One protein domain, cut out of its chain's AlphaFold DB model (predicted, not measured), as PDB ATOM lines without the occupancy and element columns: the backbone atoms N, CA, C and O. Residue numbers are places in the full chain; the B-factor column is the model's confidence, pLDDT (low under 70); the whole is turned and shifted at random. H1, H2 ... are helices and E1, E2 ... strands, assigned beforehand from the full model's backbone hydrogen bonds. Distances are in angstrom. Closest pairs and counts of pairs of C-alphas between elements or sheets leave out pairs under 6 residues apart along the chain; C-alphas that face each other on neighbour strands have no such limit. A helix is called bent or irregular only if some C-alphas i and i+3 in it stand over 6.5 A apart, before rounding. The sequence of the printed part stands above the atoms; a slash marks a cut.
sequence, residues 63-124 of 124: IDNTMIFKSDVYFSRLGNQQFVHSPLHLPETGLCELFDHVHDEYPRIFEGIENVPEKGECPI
ATOM      1  N   ILE A  63      61.889 -39.958 -42.983       88.00
ATOM      2  CA  ILE A  63      60.956 -40.090 -44.091       88.00
ATOM      3  C   ILE A  63      60.941 -38.788 -44.884       88.00
ATOM      4  O   ILE A  63      60.550 -37.741 -44.378       88.00
ATOM      5  N   ASP A  64      61.313 -38.894 -46.157       87.62
ATOM      6  CA  ASP A  64      61.237 -37.822 -47.149       87.62
ATOM      7  C   ASP A  64      60.158 -38.119 -48.204       87.62
ATOM      8  O   ASP A  64      59.655 -39.239 -48.334       87.62
ATOM      9  N   ASN A  65      59.902 -37.153 -49.091       87.06
ATOM     10  CA  ASN A  65      59.073 -37.340 -50.293       87.06
ATOM     11  C   ASN A  65      59.661 -38.300 -51.347       87.06
ATOM     12  O   ASN A  65      59.048 -38.526 -52.388       87.06
ATOM     13  N   THR A  66      60.839 -38.876 -51.103       87.81
ATOM     14  CA  THR A  66      61.393 -39.946 -51.948       87.81
ATOM     15  C   THR A  66      60.690 -41.283 -51.717       87.81
ATOM     16  O   THR A  66      60.662 -42.128 -52.614       87.81
ATOM     17  N   MET A  67      60.090 -41.472 -50.537       87.12
ATOM     18  CA  MET A  67      59.272 -42.634 -50.218       87.12
ATOM     19  C   MET A  67      57.840 -42.391 -50.694       87.12
ATOM     20  O   MET A  67      57.140 -41.514 -50.184       87.12
ATOM     21  N   ILE A  68      57.411 -43.172 -51.684       90.00
ATOM     22  CA  ILE A  68      56.082 -43.060 -52.292       90.00
ATOM     23  C   ILE A  68      55.126 -44.014 -51.581       90.00
ATOM     24  O   ILE A  68      55.393 -45.214 -51.474       90.00
ATOM     25  N   PHE A  69      53.994 -43.486 -51.128       88.75
ATOM     26  CA  PHE A  69      52.903 -44.287 -50.605       88.75
ATOM     27  C   PHE A  69      52.048 -44.829 -51.748       88.75
ATOM     28  O   PHE A  69      51.638 -44.097 -52.644       88.75
ATOM     29  N   LYS A  70      51.749 -46.125 -51.697       90.00
ATOM     30  CA  LYS A  70      50.832 -46.796 -52.617       90.00
ATOM     31  C   LYS A  70      49.993 -47.790 -51.829       90.00
ATOM     32  O   LYS A  70      50.523 -48.512 -50.984       90.00
ATOM     33  N   SER A  71      48.699 -47.851 -52.120       89.25
ATOM     34  CA  SER A  71      47.785 -48.786 -51.466       89.25
ATOM     35  C   SER A  71      46.877 -49.474 -52.475       89.25
ATOM     36  O   SER A  71      46.183 -48.795 -53.232       89.25
ATOM     37  N   ASP A  72      46.797 -50.796 -52.389       90.06
ATOM     38  CA  ASP A  72      45.806 -51.591 -53.106       90.06
ATOM     39  C   ASP A  72      44.759 -52.092 -52.110       90.06
ATOM     40  O   ASP A  72      45.084 -52.701 -51.087       90.06
ATOM     41  N   VAL A  73      43.484 -51.831 -52.396       88.50
ATOM     42  CA  VAL A  73      42.379 -52.236 -51.524       88.50
ATOM     43  C   VAL A  73      41.685 -53.445 -52.122       88.50
ATOM     44  O   VAL A  73      41.246 -53.424 -53.268       88.50
ATOM     45  N   TYR A  74      41.501 -54.485 -51.316       88.75
ATOM     46  CA  TYR A  74      40.763 -55.676 -51.710       88.75
ATOM     47  C   TYR A  74      39.579 -55.893 -50.770       88.75
ATOM     48  O   TYR A  74      39.696 -55.700 -49.561       88.75
ATOM     49  N   PHE A  75      38.430 -56.308 -51.307       85.50
ATOM     50  CA  PHE A  75      37.229 -56.558 -50.506       85.50
ATOM     51  C   PHE A  75      36.609 -57.921 -50.819       85.50
ATOM     52  O   PHE A  75      36.599 -58.379 -51.962       85.50
ATOM     53  N   SER A  76      36.059 -58.569 -49.791       85.62
ATOM     54  CA  SER A  76      35.279 -59.803 -49.919       85.62
ATOM     55  C   SER A  76      33.819 -59.521 -49.578       85.62
ATOM     56  O   SER A  76      33.503 -59.060 -48.484       85.62
ATOM     57  N   ARG A  77      32.905 -59.797 -50.515       77.12
ATOM     58  CA  ARG A  77      31.460 -59.558 -50.320       77.12
ATOM     59  C   ARG A  77      30.812 -60.553 -49.363       77.12
ATOM     60  O   ARG A  77      29.814 -60.224 -48.734       77.12
ATOM     61  N   LEU A  78      31.334 -61.777 -49.328       83.69
ATOM     62  CA  LEU A  78      30.764 -62.900 -48.580       83.69
ATOM     63  C   LEU A  78      31.619 -63.293 -47.367       83.69
ATOM     64  O   LEU A  78      31.302 -64.278 -46.709       83.69
ATOM     65  N   GLY A  79      32.707 -62.564 -47.087       76.50
ATOM     66  CA  GLY A  79      33.636 -62.900 -46.003       76.50
ATOM     67  C   GLY A  79      34.357 -64.236 -46.214       76.50
ATOM     68  O   GLY A  79      34.787 -64.869 -45.257       76.50
ATOM     69  N   ASN A  80      34.451 -64.699 -47.462       85.56
ATOM     70  CA  ASN A  80      35.249 -65.860 -47.836       85.56
ATOM     71  C   ASN A  80      36.672 -65.422 -48.223       85.56
ATOM     72  O   ASN A  80      36.933 -64.238 -48.431       85.56
ATOM     73  N   GLN A  81      37.583 -66.382 -48.400       84.31
ATOM     74  CA  GLN A  81      38.973 -66.126 -48.814       84.31
ATOM     75  C   GLN A  81      39.118 -65.659 -50.281       84.31
ATOM     76  O   GLN A  81      40.203 -65.727 -50.852       84.31
ATOM     77  N   GLN A  82      38.034 -65.208 -50.921       87.94
ATOM     78  CA  GLN A  82      38.060 -64.636 -52.265       87.94
ATOM     79  C   GLN A  82      37.928 -63.122 -52.157       87.94
ATOM     80  O   GLN A  82      36.848 -62.583 -51.908       87.94
ATOM     81  N   PHE A  83      39.051 -62.443 -52.350       87.75
ATOM     82  CA  PHE A  83      39.120 -60.994 -52.329       87.75
ATOM     83  C   PHE A  83      39.149 -60.454 -53.759       87.75
ATOM     84  O   PHE A  83      39.921 -60.920 -54.596       87.75
ATOM     85  N   VAL A  84      38.289 -59.478 -54.043       89.62
ATOM     86  CA  VAL A  84      38.238 -58.780 -55.331       89.62
ATOM     87  C   VAL A  84      38.972 -57.454 -55.190       89.62
ATOM     88  O   VAL A  84      38.779 -56.743 -54.201       89.62
ATOM     89  N   HIS A  85      39.805 -57.121 -56.178       89.94
ATOM     90  CA  HIS A  85      40.489 -55.834 -56.238       89.94
ATOM     91  C   HIS A  85      39.465 -54.698 -56.356       89.94
ATOM     92  O   HIS A  85      38.621 -54.688 -57.256       89.94
ATOM     93  N   SER A  86      39.524 -53.752 -55.427       85.56
ATOM     94  CA  SER A  86      38.674 -52.571 -55.414       85.56
ATOM     95  C   SER A  86      39.242 -51.506 -56.353       85.56
ATOM     96  O   SER A  86      40.451 -51.315 -56.386       85.56
ATOM     97  N   PRO A  87      38.404 -50.741 -57.072       81.94
ATOM     98  CA  PRO A  87      38.861 -49.548 -57.780       81.94
ATOM     99  C   PRO A  87      39.143 -48.364 -56.834       81.94
ATOM    100  O   PRO A  87      39.428 -47.266 -57.311       81.94
ATOM    101  N   LEU A  88      39.020 -48.547 -55.514       81.50
ATOM    102  CA  LEU A  88      39.420 -47.546 -54.531       81.50
ATOM    103  C   LEU A  88      40.949 -47.450 -54.505       81.50
ATOM    104  O   LEU A  88      41.611 -48.379 -54.048       81.50
ATOM    105  N   HIS A  89      41.474 -46.320 -54.966       75.50
ATOM    106  CA  HIS A  89      42.897 -46.005 -54.924       75.50
ATOM    107  C   HIS A  89      43.085 -44.780 -54.035       75.50
ATOM    108  O   HIS A  89      42.434 -43.756 -54.251       75.50
ATOM    109  N   LEU A  90      43.949 -44.898 -53.028       81.44
ATOM    110  CA  LEU A  90      44.477 -43.723 -52.341       81.44
ATOM    111  C   LEU A  90      45.505 -43.050 -53.265       81.44
ATOM    112  O   LEU A  90      46.101 -43.737 -54.101       81.44
ATOM    113  N   PRO A  91      45.684 -41.722 -53.169       81.94
ATOM    114  CA  PRO A  91      46.627 -41.011 -54.021       81.94
ATOM    115  C   PRO A  91      48.048 -41.568 -53.846       81.94
ATOM    116  O   PRO A  91      48.517 -41.764 -52.727       81.94
ATOM    117  N   GLU A  92      48.717 -41.834 -54.972       88.38
ATOM    118  CA  GLU A  92      50.119 -42.256 -54.996       88.38
ATOM    119  C   GLU A  92      51.014 -41.016 -54.882       88.38
ATOM    120  O   GLU A  92      51.361 -40.393 -55.886       88.38
ATOM    121  N   THR A  93      51.337 -40.614 -53.654       90.19
ATOM    122  CA  THR A  93      52.125 -39.405 -53.356       90.19
ATOM    123  C   THR A  93      53.275 -39.706 -52.401       90.19
ATOM    124  O   THR A  93      53.350 -40.789 -51.811       90.19
ATOM    125  N   GLY A  94      54.196 -38.750 -52.249       90.56
ATOM    126  CA  GLY A  94      55.237 -38.828 -51.226       90.56
ATOM    127  C   GLY A  94      54.638 -38.871 -49.816       90.56
ATOM    128  O   GLY A  94      53.535 -38.370 -49.587       90.56
ATOM    129  N   LEU A  95      55.354 -39.476 -48.865       89.00
ATOM    130  CA  LEU A  95      54.857 -39.614 -47.494       89.00
ATOM    131  C   LEU A  95      54.635 -38.266 -46.787       89.00
ATOM    132  O   LEU A  95      53.638 -38.143 -46.080       89.00
ATOM    133  N   CYS A  96      55.473 -37.244 -47.002       89.62
ATOM    134  CA  CYS A  96      55.245 -35.936 -46.371       89.62
ATOM    135  C   CYS A  96      53.985 -35.254 -46.930       89.62
ATOM    136  O   CYS A  96      53.140 -34.790 -46.169       89.62
ATOM    137  N   GLU A  97      53.792 -35.286 -48.253       90.25
ATOM    138  CA  GLU A  97      52.562 -34.782 -48.889       90.25
ATOM    139  C   GLU A  97      51.311 -35.532 -48.414       90.25
ATOM    140  O   GLU A  97      50.249 -34.933 -48.241       90.25
ATOM    141  N   LEU A  98      51.434 -36.840 -48.168       89.19
ATOM    142  CA  LEU A  98      50.349 -37.643 -47.620       89.19
ATOM    143  C   LEU A  98      49.968 -37.179 -46.206       89.19
ATOM    144  O   LEU A  98      48.780 -37.020 -45.928       89.19
ATOM    145  N   PHE A  99      50.941 -36.948 -45.318       89.44
ATOM    146  CA  PHE A  99      50.665 -36.461 -43.962       89.44
ATOM    147  C   PHE A  99      49.994 -35.086 -43.966       89.44
ATOM    148  O   PHE A  99      49.033 -34.887 -43.219       89.44
ATOM    149  N   ASP A 100      50.435 -34.176 -44.836       90.12
ATOM    150  CA  ASP A 100      49.810 -32.861 -45.005       90.12
ATOM    151  C   ASP A 100      48.360 -32.981 -45.494       90.12
ATOM    152  O   ASP A 100      47.457 -32.342 -44.949       90.12
ATOM    153  N   HIS A 101      48.113 -33.853 -46.475       89.31
ATOM    154  CA  HIS A 101      46.777 -34.095 -47.011       89.31
ATOM    155  C   HIS A 101      45.827 -34.690 -45.962       89.31
ATOM    156  O   HIS A 101      44.673 -34.278 -45.849       89.31
ATOM    157  N   VAL A 102      46.300 -35.648 -45.158       88.69
ATOM    158  CA  VAL A 102      45.488 -36.248 -44.088       88.69
ATOM    159  C   VAL A 102      45.206 -35.232 -42.979       88.69
ATOM    160  O   VAL A 102      44.105 -35.245 -42.428       88.69
ATOM    161  N   HIS A 103      46.139 -34.321 -42.680       88.81
ATOM    162  CA  HIS A 103      45.901 -33.240 -41.717       88.81
ATOM    163  C   HIS A 103      44.786 -32.299 -42.179       88.81
ATOM    164  O   HIS A 103      43.962 -31.884 -41.363       88.81
ATOM    165  N   ASP A 104      44.736 -32.000 -43.478       89.88
ATOM    166  CA  ASP A 104      43.745 -31.093 -44.055       89.88
ATOM    167  C   ASP A 104      42.363 -31.738 -44.212       89.88
ATOM    168  O   ASP A 104      41.350 -31.125 -43.867       89.88
ATOM    169  N   GLU A 105      42.297 -32.976 -44.705       88.94
ATOM    170  CA  GLU A 105      41.018 -33.632 -45.001       88.94
ATOM    171  C   GLU A 105      40.441 -34.425 -43.822       88.94
ATOM    172  O   GLU A 105      39.219 -34.508 -43.654       88.94
ATOM    173  N   TYR A 106      41.300 -35.009 -42.983       86.88
ATOM    174  CA  TYR A 106      40.904 -35.972 -41.955       86.88
ATOM    175  C   TYR A 106      41.536 -35.692 -40.580       86.88
ATOM    176  O   TYR A 106      42.077 -36.610 -39.955       86.88
ATOM    177  N   PRO A 107      41.375 -34.478 -40.017       85.88
ATOM    178  CA  PRO A 107      42.017 -34.102 -38.751       85.88
ATOM    179  C   PRO A 107      41.627 -35.018 -37.579       85.88
ATOM    180  O   PRO A 107      42.423 -35.262 -36.678       85.88
ATOM    181  N   ARG A 108      40.422 -35.605 -37.622       85.94
ATOM    182  CA  ARG A 108      39.931 -36.525 -36.581       85.94
ATOM    183  C   ARG A 108      40.735 -37.817 -36.461       85.94
ATOM    184  O   ARG A 108      40.662 -38.466 -35.425       85.94
ATOM    185  N   ILE A 109      41.459 -38.225 -37.505       83.19
ATOM    186  CA  ILE A 109      42.279 -39.445 -37.461       83.19
ATOM    187  C   ILE A 109      43.445 -39.264 -36.480       83.19
ATOM    188  O   ILE A 109      43.804 -40.212 -35.782       83.19
ATOM    189  N   PHE A 110      43.986 -38.049 -36.373       84.44
ATOM    190  CA  PHE A 110      45.128 -37.749 -35.512       84.44
ATOM    191  C   PHE A 110      44.756 -37.475 -34.052       84.44
ATOM    192  O   PHE A 110      45.616 -37.587 -33.189       84.44
ATOM    193  N   GLU A 111      43.481 -37.211 -33.737       84.56
ATOM    194  CA  GLU A 111      43.023 -36.964 -32.354       84.56
ATOM    195  C   GLU A 111      43.341 -38.123 -31.385       84.56
ATOM    196  O   GLU A 111      43.416 -37.914 -30.176       84.56
ATOM    197  N   GLY A 112      43.513 -39.346 -31.902       80.06
ATOM    198  CA  GLY A 112      43.834 -40.542 -31.119       80.06
ATOM    199  C   GLY A 112      45.299 -40.980 -31.156       80.06
ATOM    200  O   GLY A 112      45.597 -42.060 -30.647       80.06
ATOM    201  N   ILE A 113      46.190 -40.209 -31.786       84.94
ATOM    202  CA  ILE A 113      47.602 -40.566 -31.964       84.94
ATOM    203  C   ILE A 113      48.466 -39.535 -31.235       84.94
ATOM    204  O   ILE A 113      48.339 -38.333 -31.444       84.94
ATOM    205  N   GLU A 114      49.358 -40.012 -30.373       85.44
ATOM    206  CA  GLU A 114      50.344 -39.172 -29.691       85.44
ATOM    207  C   GLU A 114      51.621 -39.066 -30.543       85.44
ATOM    208  O   GLU A 114      52.032 -40.050 -31.158       85.44
ATOM    209  N   ASN A 115      52.270 -37.894 -30.551       86.31
ATOM    210  CA  ASN A 115      53.492 -37.604 -31.327       86.31
ATOM    211  C   ASN A 115      53.327 -37.742 -32.851       86.31
ATOM    212  O   ASN A 115      54.169 -38.324 -33.534       86.31
ATOM    213  N   VAL A 116      52.227 -37.217 -33.383       86.38
ATOM    214  CA  VAL A 116      52.044 -37.063 -34.831       86.38
ATOM    215  C   VAL A 116      52.912 -35.894 -35.322       86.38
ATOM    216  O   VAL A 116      52.946 -34.878 -34.626       86.38
ATOM    217  N   PRO A 117      53.579 -36.007 -36.488       86.56
ATOM    218  CA  PRO A 117      54.283 -34.882 -37.107       86.56
ATOM    219  C   PRO A 117      53.335 -33.711 -37.361       86.56
ATOM    220  O   PRO A 117      52.200 -33.914 -37.797       86.56
ATOM    221  N   GLU A 118      53.792 -32.488 -37.108       86.44
ATOM    222  CA  GLU A 118      52.999 -31.306 -37.423       86.44
ATOM    223  C   GLU A 118      52.862 -31.125 -38.942       86.44
ATOM    224  O   GLU A 118      53.647 -31.627 -39.748       86.44
ATOM    225  N   LYS A 119      51.842 -30.371 -39.361       86.50
ATOM    226  CA  LYS A 119      51.653 -30.047 -40.777       86.50
ATOM    227  C   LYS A 119      52.887 -29.313 -41.326       86.50
ATOM    228  O   LYS A 119      53.271 -28.268 -40.801       86.50
ATOM    229  N   GLY A 120      53.443 -29.808 -42.429       84.25
ATOM    230  CA  GLY A 120      54.638 -29.274 -43.082       84.25
ATOM    231  C   GLY A 120      55.960 -29.672 -42.421       84.25
ATOM    232  O   GLY A 120      57.011 -29.189 -42.847       84.25
ATOM    233  N   GLU A 121      55.939 -30.533 -41.401       85.12
ATOM    234  CA  GLU A 121      57.139 -31.084 -40.779       85.12
ATOM    235  C   GLU A 121      57.672 -32.243 -41.636       85.12
ATOM    236  O   GLU A 121      57.097 -33.326 -41.688       85.12
ATOM    237  N   CYS A 122      58.745 -31.986 -42.385       86.12
ATOM    238  CA  CYS A 122      59.429 -32.967 -43.227       86.12
ATOM    239  C   CYS A 122      60.925 -32.602 -43.294       86.12
ATOM    240  O   CYS A 122      61.237 -31.418 -43.485       86.12
ATOM    241  N   PRO A 123      61.866 -33.558 -43.173       85.38
ATOM    242  CA  PRO A 123      61.681 -34.995 -42.924       85.38
ATOM    243  C   PRO A 123      61.120 -35.321 -41.538       85.38
ATOM    244  O   PRO A 123      61.396 -34.605 -40.577       85.38
ATOM    245  N   ILE A 124      60.379 -36.429 -41.464       84.12
ATOM    246  CA  ILE A 124      59.777 -36.983 -40.235       84.12
ATOM    247  C   ILE A 124      60.667 -38.088 -39.664       84.12
ATOM    248  O   ILE A 124      61.155 -38.911 -40.474       84.12
TER     249      ILE A 124
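AT A GLANCE: This is residues 63 to 124 of the 124 residues of an uncharacterized protein of Anopheles epiroticus (UniProt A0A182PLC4). A long two-stranded arm, the hairpin of E1 and E2, reaches away from a small helical head made of H1, the short H2 and a tail that folds back beside H1. The tail, residues 111 to 124, brings the last printed residue back to the first, with the C-alphas of Ile 63 and Ile 124 only 5.1 A apart, while the tip of the arm near Leu 78 lies at the far end of the long axis. The printed part has 62 residues, with two named strands and then two named helices in the order E1, E2, H1, H2; the sheet has the order E1 - E2 and is antiparallel. The class is mixed, helices and strands, though under half of the residues, 25 of 62, are in named elements. The whole is loose, with a radius of gyration of the C-alphas of 14.9 A, and its C-alphas span 41 by 27 by 17 A.

IN THESE COORDINATES: The printed part begins at Ile 63, whose C-alpha is at (60.956, -40.090, -44.091), and residues 63 to 71 come before the first named element. E1 is the strand of residues 72 to 75, four residues, from C-alpha 72 at (45.806, -51.591, -53.106) to C-alpha 75, a length of 10.2 A. Eight residues follow, and then comes E2, residues 84 to 89, the longest strand by residues, which measures 13.6 A from first to last C-alpha. After five more residues H1 takes up residues 95 to 105, the longest helix by residues; its first C-alpha, that of Leu 95, is at (54.857, -39.614, -47.494), and its length is 15.3 A. Tyr 106 lies between H1 and H2, the helix of residues 107 to 110, Pro 107 to Phe 110, which is 5.8 A long and ends with C-alpha 110 at (45.128, -37.749, -35.512). Residues 111 to 124 hold no named element.

HOW THE PARTS SIT: E1 and E2 are antiparallel neighbours and form a hairpin, with 133 degrees between their N-to-C directions. Val 73 and Ser 86 have C-alphas that face each other at 5.4 A, and so do Tyr 74 and His 85, at 4.5 A. Across this pair N 75 and O 84 are within hydrogen-bond range at 2.9 A, and N 86 and O 73 are within it at 2.8 A. A tight link of five residues joins E2 to H1. E1 and H1 are apart. H1 and H2, joined by a tight link of one residue, are close but not clearly touching: their closest C-alphas, those of His 103 and Phe 110, are 7.7 A apart, and their centres are 10.8 A apart. H2 is apart from both E1 and E2. In H1 every O i to N i+4 pair is within hydrogen-bond range; H2, with four residues, is too short for such a pair, and its one O i to N i+3 pair is within range. Neither helix is bent or irregular.

THE WHOLE: The outline is only just elongated, and the two C-alphas farthest apart, those of Leu 78 and Glu 121, are 42.1 A from each other. The printed part has no cut, and it ends at Ile 124, the chain's last residue, with its C-alpha at (59.777, -36.983, -40.235). No link between named elements is long; the link from E1 to E2 is short, and the links from E2 to H1 and from H1 to H2 are tight. The 14 residues from 111 to 124 have C-alphas 14 to 17 A from the mean of all C-alphas. The mean pLDDT of the printed part of this model is 86.4, and no printed residue is under 70.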